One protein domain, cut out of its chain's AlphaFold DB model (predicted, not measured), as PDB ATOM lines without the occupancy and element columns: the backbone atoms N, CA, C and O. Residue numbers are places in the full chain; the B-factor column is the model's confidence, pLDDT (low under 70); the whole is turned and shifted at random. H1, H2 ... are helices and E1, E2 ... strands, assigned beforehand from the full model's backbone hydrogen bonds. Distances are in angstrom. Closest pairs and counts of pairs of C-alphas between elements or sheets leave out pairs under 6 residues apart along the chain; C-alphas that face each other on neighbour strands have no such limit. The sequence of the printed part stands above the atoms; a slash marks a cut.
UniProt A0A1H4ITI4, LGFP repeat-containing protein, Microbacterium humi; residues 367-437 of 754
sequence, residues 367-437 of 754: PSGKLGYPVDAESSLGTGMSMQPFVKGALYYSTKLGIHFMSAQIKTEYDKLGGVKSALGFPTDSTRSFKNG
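What this domain is: This is residues 367 to 437 of the 754 residues of the protein "LGFP repeat-containing protein" of Microbacterium humi (UniProt A0A1H4ITI4). One twisted sheet of four antiparallel strands, E1 to E4, makes the core, and the short helix H1 stands up from one face of it, straight after E4. A long stretch with no named element, residues 367 to 378, leads in to E1 at one edge of the sheet, and a longer one, residues 417 to 437, folds back from H1 past the E4 edge and ends in a tail. The printed part has 71 residues with four named strands and then one named helix, E1 E2 E3 E4 H1 along the chain; the sheet's order is E1 - E2 - E3 - E4. The class is mixed, helices and strands, with under half of the residues, 31, in named elements. The whole is compact, with a radius of gyration of the C-alphas of 12.0 A and spans of 34 by 28 by 22 A.

How they stand to each other: E1, residues 379 to 382, and E2, residues 385 to 390, form a hairpin at 154 degrees, with N 379 and O 387 2.9 A apart, within hydrogen-bond range. E2 and E3, residues 393 to 398, form a hairpin at 164 degrees, with N 388 and O 395 at 2.9 A. E3 and E4, residues 402 to 407, form a hairpin at 163 degrees, with N 396 and O 404 at 2.9 A. The four strands are a meander, each the antiparallel neighbour of the one before. E1 and E4 are the edge strands and are apart. From edge to edge the strands' lines turn by 55 degrees. H1, residues 408 to 416, is on the sheet at a height of 8.4 A, over E3. Its line rises 71 degrees out of the local plane, which is fitted to just 6 C-alphas, and it stands up from the sheet. The closest C-alphas of E3 and H1 are those of Gly 393 and Ala 408, 3.9 A apart. Every O i to N i+4 pair in H1 is within hydrogen-bond range.

Where its parts are: E1 begins with C-alpha 379 at (148.449, 184.607, 249.593) and is 9.3 A long from first to last C-alpha. E2 measures 17.0 A, E3 16.7 A and E4 16.6 A. H1 measures 12.6 A and ends with C-alpha 416 at (134.156, 192.727, 243.192).

The domain as a whole: The two C-alphas farthest apart are those of Thr 383 and Asn 436, at 37.1 A. The printed part has no cut, and the four links between named elements are tight. The mean pLDDT of the printed part is 95.8, and no printed residue is under 70.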
ATOM      1  N   PRO A 367     160.177 200.033 247.119       95.12
ATOM      2  CA  PRO A 367     159.312 200.906 247.920       95.12
ATOM      3  C   PRO A 367     158.967 202.254 247.276       95.12
ATOM      4  O   PRO A 367     157.836 202.720 247.392       95.12
ATOM      5  N   SER A 368     159.904 202.862 246.545       93.75
ATOM      6  CA  SER A 368     159.683 204.111 245.800       93.75
ATOM      7  C   SER A 368     159.025 203.901 244.428       93.75
ATOM      8  O   SER A 368     158.743 204.860 243.713       93.75
ATOM      9  N   GLY A 369     158.823 202.645 244.033       94.62
ATOM     10  CA  GLY A 369     158.400 202.244 242.701       94.62
ATOM     11  C   GLY A 369     156.889 202.256 242.471       94.62
ATOM     12  O   GLY A 369     156.101 202.872 243.196       94.62
ATOM     13  N   LYS A 370     156.470 201.518 241.435       93.69
ATOM     14  CA  LYS A 370     155.061 201.458 240.996       93.69
ATOM     15  C   LYS A 370     154.115 200.863 242.041       93.69
ATOM     16  O   LYS A 370     152.939 201.206 242.048       93.69
ATOM     17  N   LEU A 371     154.621 199.974 242.895       96.62
ATOM     18  CA  LEU A 371     153.828 199.203 243.856       96.62
ATOM     19  C   LEU A 371     153.759 199.840 245.252       96.62
ATOM     20  O   LEU A 371     152.747 199.683 245.932       96.62
ATOM     21  N   GLY A 372     154.780 200.593 245.674       95.81
ATOM     22  CA  GLY A 372     154.901 201.033 247.069       95.81
ATOM     23  C   GLY A 372     155.328 199.893 248.000       95.81
ATOM     24  O   GLY A 372     155.855 198.882 247.543       95.81
ATOM     25  N   TYR A 373     155.115 200.036 249.308       97.19
ATOM     26  CA  TYR A 373     155.416 198.968 250.271       97.19
ATOM     27  C   TYR A 373     154.437 197.788 250.153       97.19
ATOM     28  O   TYR A 373     153.283 197.996 249.765       97.19
ATOM     29  N   PRO A 374     154.869 196.554 250.478       97.88
ATOM     30  CA  PRO A 374     153.940 195.458 250.745       97.88
ATOM     31  C   PRO A 374     153.046 195.797 251.946       97.88
ATOM     32  O   PRO A 374     153.484 196.509 252.850       97.88
ATOM     33  N   VAL A 375     151.805 195.306 251.932       96.75
ATOM     34  CA  VAL A 375     150.788 195.623 252.964       96.75
ATOM     35  C   VAL A 375     150.138 194.399 253.610       96.75
ATOM     36  O   VAL A 375     149.337 194.544 254.525       96.75
ATOM     37  N   ASP A 376     150.447 193.201 253.115       96.31
ATOM     38  CA  ASP A 376     150.003 191.935 253.701       96.31
ATOM     39  C   ASP A 376     150.997 190.821 253.336       96.31
ATOM     40  O   ASP A 376     151.956 191.046 252.593       96.31
ATOM     41  N   ALA A 377     150.794 189.610 253.842       94.88
ATOM     42  CA  ALA A 377     151.526 188.429 253.412       94.88
ATOM     43  C   ALA A 377     151.112 187.967 252.000       94.88
ATOM     44  O   ALA A 377     149.989 188.183 251.539       94.88
ATOM     45  N   GLU A 378     152.025 187.273 251.317       96.19
ATOM     46  CA  GLU A 378     151.719 186.562 250.076       96.19
ATOM     47  C   GLU A 378     150.636 185.501 250.329       96.19
ATOM     48  O   GLU A 378     150.753 184.664 251.225       96.19
ATOM     49  N   SER A 379     149.593 185.515 249.504       95.69
ATOM     50  CA  SER A 379     148.449 184.607 249.593       95.69
ATOM     51  C   SER A 379     148.434 183.617 248.426       95.69
ATOM     52  O   SER A 379     148.699 183.978 247.278       95.69
ATOM     53  N   SER A 380     148.119 182.349 248.707       95.69
ATOM     54  CA  SER A 380     147.944 181.325 247.670       95.69
ATOM     55  C   SER A 380     146.597 181.493 246.968       95.69
ATOM     56  O   SER A 380     145.562 181.650 247.615       95.69
ATOM     57  N   LEU A 381     146.604 181.408 245.639       94.50
ATOM     58  CA  LEU A 381     145.411 181.456 244.787       94.50
ATOM     59  C   LEU A 381     145.059 180.085 244.184       94.50
ATOM     60  O   LEU A 381     144.200 179.991 243.308       94.50
ATOM     61  N   GLY A 382     145.725 179.023 244.637       90.56
ATOM     62  CA  GLY A 382     145.646 177.677 244.074       90.56
ATOM     63  C   GLY A 382     147.013 177.175 243.612       90.56
ATOM     64  O   GLY A 382     148.026 177.863 243.731       90.56
ATOM     65  N   THR A 383     147.062 175.949 243.093       91.75
ATOM     66  CA  THR A 383     148.327 175.286 242.749       91.75
ATOM     67  C   THR A 383     149.154 176.107 241.757       91.75
ATOM     68  O   THR A 383     148.755 176.306 240.610       91.75
ATOM     69  N   GLY A 384     150.330 176.562 242.200       92.75
ATOM     70  CA  GLY A 384     151.276 177.327 241.386       92.75
ATOM     71  C   GLY A 384     150.854 178.769 241.092       92.75
ATOM     72  O   GLY A 384     151.380 179.338 240.132       92.75
ATOM     73  N   MET A 385     149.917 179.329 241.866       95.94
ATOM     74  CA  MET A 385     149.455 180.714 241.753       95.94
ATOM     75  C   MET A 385     149.446 181.412 243.114       95.94
ATOM     76  O   MET A 385     148.978 180.849 244.103       95.94
ATOM     77  N   SER A 386     149.901 182.657 243.158       97.62
ATOM     78  CA  SER A 386     149.893 183.474 244.371       97.62
ATOM     79  C   SER A 386     149.683 184.955 244.068       97.62
ATOM     80  O   SER A 386     149.786 185.397 242.920       97.62
ATOM     81  N   MET A 387     149.344 185.722 245.102       97.81
ATOM     82  CA  MET A 387     149.198 187.170 245.032       97.81
ATOM     83  C   MET A 387     149.804 187.839 246.259       97.81
ATOM     84  O   MET A 387     149.535 187.447 247.395       97.81
ATOM     85  N   GLN A 388     150.607 188.869 246.008       98.31
ATOM     86  CA  GLN A 388     151.186 189.737 247.026       98.31
ATOM     87  C   GLN A 388     150.577 191.139 246.896       98.31
ATOM     88  O   GLN A 388     150.763 191.777 245.850       98.31
ATOM     89  N   PRO A 389     149.883 191.643 247.928       97.81
ATOM     90  CA  PRO A 389     149.345 192.996 247.921       97.81
ATOM     91  C   PRO A 389     150.397 194.037 248.329       97.81
ATOM     92  O   PRO A 389     151.297 193.778 249.134       97.81
ATOM     93  N   PHE A 390     150.246 195.234 247.768       97.81
ATOM     94  CA  PHE A 390     151.064 196.420 248.001       97.81
ATOM     95  C   PHE A 390     150.175 197.670 248.075       97.81
ATOM     96  O   PHE A 390     149.030 197.658 247.624       97.81
ATOM     97  N   VAL A 391     150.714 198.784 248.575       95.50
ATOM     98  CA  VAL A 391     149.961 200.043 248.746       95.50
ATOM     99  C   VAL A 391     149.273 200.498 247.449       95.50
ATOM    100  O   VAL A 391     148.138 200.966 247.478       95.50
ATOM    101  N   LYS A 392     149.943 200.373 246.296       95.75
ATOM    102  CA  LYS A 392     149.449 200.871 244.997       95.75
ATOM    103  C   LYS A 392     148.946 199.765 244.063       95.75
ATOM    104  O   LYS A 392     148.730 200.018 242.873       95.75
ATOM    105  N   GLY A 393     148.744 198.545 244.564       97.00
ATOM    106  CA  GLY A 393     148.254 197.436 243.748       97.00
ATOM    107  C   GLY A 393     148.641 196.058 244.264       97.00
ATOM    108  O   GLY A 393     148.774 195.836 245.460       97.00
ATOM    109  N   ALA A 394     148.819 195.108 243.357       98.31
ATOM    110  CA  ALA A 394     149.264 193.760 243.687       98.31
ATOM    111  C   ALA A 394     150.148 193.175 242.585       98.31
ATOM    112  O   ALA A 394     150.053 193.568 241.418       98.31
ATOM    113  N   LEU A 395     150.981 192.203 242.955       98.62
ATOM    114  CA  LEU A 395     151.611 191.288 242.007       98.62
ATOM    115  C   LEU A 395     150.888 189.950 242.056       98.62
ATOM    116  O   LEU A 395     150.788 189.341 243.117       98.62
ATOM    117  N   TYR A 396     150.428 189.494 240.897       98.38
ATOM    118  CA  TYR A 396     149.867 188.164 240.695       98.38
ATOM    119  C   TYR A 396     150.914 187.295 240.010       98.38
ATOM    120  O   TYR A 396     151.372 187.638 238.924       98.38
ATOM    121  N   TYR A 397     151.288 186.177 240.624       98.25
ATOM    122  CA  TYR A 397     152.253 185.232 240.074       98.25
ATOM    123  C   TYR A 397     151.589 183.905 239.715       98.25
ATOM    124  O   TYR A 397     150.819 183.352 240.495       98.25
ATOM    125  N   SER A 398     151.902 183.388 238.529       96.75
ATOM    126  CA  SER A 398     151.548 182.051 238.072       96.75
ATOM    127  C   SER A 398     152.766 181.390 237.443       96.75
ATOM    128  O   SER A 398     153.441 181.976 236.595       96.75
ATOM    129  N   THR A 399     153.006 180.128 237.784       95.88
ATOM    130  CA  THR A 399     154.050 179.311 237.137       95.88
ATOM    131  C   THR A 399     153.849 179.160 235.625       95.88
ATOM    132  O   THR A 399     154.824 178.962 234.908       95.88
ATOM    133  N   LYS A 400     152.606 179.279 235.130       95.38
ATOM    134  CA  LYS A 400     152.265 179.155 233.702       95.38
ATOM    135  C   LYS A 400     152.195 180.495 232.976       95.38
ATOM    136  O   LYS A 400     152.599 180.577 231.823       95.38
ATOM    137  N   LEU A 401     151.637 181.519 233.625       95.62
ATOM    138  CA  LEU A 401     151.338 182.809 232.985       95.62
ATOM    139  C   LEU A 401     152.341 183.914 233.339       95.62
ATOM    140  O   LEU A 401     152.269 184.995 232.765       95.62
ATOM    141  N   GLY A 402     153.281 183.655 234.247       96.88
ATOM    142  CA  GLY A 402     154.262 184.638 234.696       96.88
ATOM    143  C   GLY A 402     153.726 185.553 235.796       96.88
ATOM    144  O   GLY A 402     152.776 185.214 236.503       96.88
ATOM    145  N   ILE A 403     154.392 186.694 235.977       97.69
ATOM    146  CA  ILE A 403     154.077 187.676 237.015       97.69
ATOM    147  C   ILE A 403     153.515 188.958 236.407       97.69
ATOM    148  O   ILE A 403     154.098 189.506 235.473       97.69
ATOM    149  N   HIS A 404     152.403 189.440 236.960       98.00
ATOM    150  CA  HIS A 404     151.669 190.587 236.432       98.00
ATOM    151  C   HIS A 404     151.315 191.587 237.525       98.00
ATOM    152  O   HIS A 404     150.744 191.231 238.558       98.00
ATOM    153  N   PHE A 405     151.635 192.856 237.275       97.75
ATOM    154  CA  PHE A 405     151.223 193.977 238.112       97.75
ATOM    155  C   PHE A 405     149.764 194.335 237.849       97.75
ATOM    156  O   PHE A 405     149.364 194.538 236.705       97.75
ATOM    157  N   MET A 406     148.989 194.471 238.918       98.25
ATOM    158  CA  MET A 406     147.626 194.984 238.893       98.25
ATOM    159  C   MET A 406     147.555 196.268 239.715       98.25
ATOM    160  O   MET A 406     147.933 196.257 240.886       98.25
ATOM    161  N   SER A 407     147.082 197.370 239.129       97.12
ATOM    162  CA  SER A 407     146.909 198.626 239.871       97.12
ATOM    163  C   SER A 407     145.820 198.498 240.937       97.12
ATOM    164  O   SER A 407     144.898 197.693 240.792       97.12
ATOM    165  N   ALA A 408     145.887 199.316 241.992       95.75
ATOM    166  CA  ALA A 408     144.877 199.314 243.056       95.75
ATOM    167  C   ALA A 408     143.446 199.478 242.513       95.75
ATOM    168  O   ALA A 408     142.548 198.750 242.921       95.75
ATOM    169  N   GLN A 409     143.245 200.370 241.537       95.50
ATOM    170  CA  GLN A 409     141.923 200.614 240.961       95.50
ATOM    171  C   GLN A 409     141.377 199.399 240.197       95.50
ATOM    172  O   GLN A 409     140.226 199.025 240.395       95.50
ATOM    173  N   ILE A 410     142.196 198.757 239.355       97.75
ATOM    174  CA  ILE A 410     141.774 197.548 238.629       97.75
ATOM    175  C   ILE A 410     141.553 196.389 239.600       97.75
ATOM    176  O   ILE A 410     140.578 195.658 239.451       97.75
ATOM    177  N   LYS A 411     142.403 196.258 240.627       96.88
ATOM    178  CA  LYS A 411     142.252 195.237 241.666       96.88
ATOM    179  C   LYS A 411     140.920 195.365 242.398       96.88
ATOM    180  O   LYS A 411     140.228 194.367 242.532       96.88
ATOM    181  N   THR A 412     140.539 196.574 242.810       96.69
ATOM    182  CA  THR A 412     139.258 196.823 243.487       96.69
ATOM    183  C   THR A 412     138.074 196.329 242.660       96.69
ATOM    184  O   THR A 412     137.191 195.659 243.188       96.69
ATOM    185  N   GLU A 413     138.050 196.626 241.361       97.12
ATOM    186  CA  GLU A 413     136.955 196.190 240.490       97.12
ATOM    187  C   GLU A 413     137.017 194.685 240.189       97.12
ATOM    188  O   GLU A 413     135.993 194.009 240.181       97.12
ATOM    189  N   TYR A 414     138.214 194.126 240.021       97.56
ATOM    190  CA  TYR A 414     138.414 192.693 239.812       97.56
ATOM    191  C   TYR A 414     138.013 191.852 241.036       97.56
ATOM    192  O   TYR A 414     137.396 190.797 240.887       97.56
ATOM    193  N   ASP A 415     138.287 192.337 242.247       96.31
ATOM    194  CA  ASP A 415     137.885 191.681 243.492       96.31
ATOM    195  C   ASP A 415     136.352 191.641 243.630       96.31
ATOM    196  O   ASP A 415     135.807 190.602 244.005       96.31
ATOM    197  N   LYS A 416     135.637 192.711 243.234       96.50
ATOM    198  CA  LYS A 416     134.156 192.727 243.192       96.50
ATOM    199  C   LYS A 416     133.578 191.678 242.238       96.50
ATOM    200  O   LYS A 416     132.486 191.176 242.482       96.50
ATOM    201  N   LEU A 417     134.306 191.326 241.175       95.81
ATOM    202  CA  LEU A 417     133.919 190.266 240.238       95.81
ATOM    203  C   LEU A 417     134.223 188.850 240.766       95.81
ATOM    204  O   LEU A 417     133.852 187.870 240.122       95.81
ATOM    205  N   GLY A 418     134.898 188.721 241.914       95.75
ATOM    206  CA  GLY A 418     135.323 187.442 242.495       95.75
ATOM    207  C   GLY A 418     136.786 187.072 242.218       95.75
ATOM    208  O   GLY A 418     137.188 185.925 242.441       95.75
ATOM    209  N   GLY A 419     137.595 188.015 241.724       95.06
ATOM    210  CA  GLY A 419     139.027 187.834 241.492       95.06
ATOM    211  C   GLY A 419     139.331 186.665 240.552       95.06
ATOM    212  O   GLY A 419     138.664 186.475 239.537       95.06
ATOM    213  N   VAL A 420     140.318 185.832 240.902       94.94
ATOM    214  CA  VAL A 420     140.742 184.674 240.080       94.94
ATOM    215  C   VAL A 420     139.643 183.630 239.867       94.94
ATOM    216  O   VAL A 420     139.720 182.840 238.930       94.94
ATOM    217  N   LYS A 421     138.613 183.628 240.720       93.81
ATOM    218  CA  LYS A 421     137.455 182.733 240.609       93.81
ATOM    219  C   LYS A 421     136.351 183.305 239.712       93.81
ATOM    220  O   LYS A 421     135.377 182.606 239.445       93.81
ATOM    221  N   SER A 422     136.482 184.558 239.278       94.81
ATOM    222  CA  SER A 422     135.557 185.194 238.342       94.81
ATOM    223  C   SER A 422     135.640 184.563 236.950       94.81
ATOM    224  O   SER A 422     136.593 183.855 236.617       94.81
ATOM    225  N   ALA A 423     134.674 184.897 236.092       92.19
ATOM    226  CA  ALA A 423     134.684 184.483 234.691       92.19
ATOM    227  C   ALA A 423     135.906 184.995 233.902       92.19
ATOM    228  O   ALA A 423     136.228 184.408 232.873       92.19
ATOM    229  N   LEU A 424     136.594 186.050 234.367       95.88
ATOM    230  CA  LEU A 424     137.799 186.581 233.720       95.88
ATOM    231  C   LEU A 424     139.018 185.662 233.893       95.88
ATOM    232  O   LEU A 424     139.847 185.575 232.984       95.88
ATOM    233  N   GLY A 425     139.114 184.952 235.022       95.94
ATOM    234  CA  GLY A 425     140.276 184.134 235.370       95.94
ATOM    235  C   GLY A 425     141.524 184.964 235.689       95.94
ATOM    236  O   GLY A 425     141.438 186.147 235.994       95.94
ATOM    237  N   PHE A 426     142.701 184.342 235.635       97.19
ATOM    238  CA  PHE A 426     143.974 184.947 236.043       97.19
ATOM    239  C   PHE A 426     144.439 186.065 235.076       97.19
ATOM    240  O   PHE A 426     144.223 185.946 233.865       97.19
ATOM    241  N   PRO A 427     145.104 187.139 235.555       98.06
ATOM    242  CA  PRO A 427     145.658 188.177 234.679       98.06
ATOM    243  C   PRO A 427     146.751 187.626 233.753       98.06
ATOM    244  O   PRO A 427     147.614 186.860 234.175       98.06
ATOM    245  N   THR A 428     146.743 188.039 232.488       97.38
ATOM    246  CA  THR A 428     147.716 187.600 231.468       97.38
ATOM    247  C   THR A 428     148.698 188.693 231.062       97.38
ATOM    248  O   THR A 428     149.671 188.416 230.362       97.38
ATOM    249  N   ASP A 429     148.444 189.934 231.467       97.06
ATOM    250  CA  ASP A 429     149.376 191.046 231.335       97.06
ATOM    251  C   ASP A 429     149.306 191.977 232.549       97.06
ATOM    252  O   ASP A 429     148.468 191.810 233.434       97.06
ATOM    253  N   SER A 430     150.216 192.948 232.615       97.31
ATOM    254  CA  SER A 430     150.201 193.979 233.657       97.31
ATOM    255  C   SER A 430     149.292 195.147 233.277       97.31
ATOM    256  O   SER A 430     149.202 195.492 232.099       97.31
ATOM    257  N   THR A 431     148.681 195.803 234.271       97.62
ATOM    258  CA  THR A 431     147.835 196.987 234.062       97.62
ATOM    259  C   THR A 431     148.553 198.056 233.234       97.62
ATOM    260  O   THR A 431     149.711 198.397 233.497       97.62
ATOM    261  N   ARG A 432     147.834 198.628 232.264       95.94
ATOM    262  CA  ARG A 432     148.307 199.700 231.378       95.94
ATOM    263  C   ARG A 432     147.361 200.889 231.424       95.94
ATOM    264  O   ARG A 432     146.166 200.718 231.654       95.94
ATOM    265  N   SER A 433     147.897 202.071 231.150       94.56
ATOM    266  CA  SER A 433     147.114 203.286 230.919       94.56
ATOM    267  C   SER A 433     147.041 203.577 229.421       94.56
ATOM    268  O   SER A 433     148.009 203.359 228.691       94.56
ATOM    269  N   PHE A 434     145.890 204.061 228.968       92.94
ATOM    270  CA  PHE A 434     145.577 204.306 227.563       92.94
ATOM    271  C   PHE A 434     145.327 205.796 227.303       92.94
ATOM    272  O   PHE A 434     145.008 206.560 228.214       92.94
ATOM    273  N   LYS A 435     145.460 206.219 226.037       88.19
ATOM    274  CA  LYS A 435     145.336 207.632 225.628       88.19
ATOM    275  C   LYS A 435     143.972 208.248 225.954       88.19
ATOM    276  O   LYS A 435     143.898 209.441 226.213       88.19
ATOM    277  N   ASN A 436     142.914 207.440 225.980       84.88
ATOM    278  CA  ASN A 436     141.558 207.864 226.331       84.88
ATOM    279  C   ASN A 436     141.330 208.012 227.852       84.88
ATOM    280  O   ASN A 436     140.189 208.134 228.290       84.88
ATOM    281  N   GLY A 437     142.389 207.956 228.668       90.38
ATOM    282  CA  GLY A 437     142.316 208.075 230.126       90.38
ATOM    283  C   GLY A 437     141.876 206.796 230.843       90.38
ATOM    284  O   GLY A 437     141.858 206.768 232.073       90.38
TER     285      GLY A 437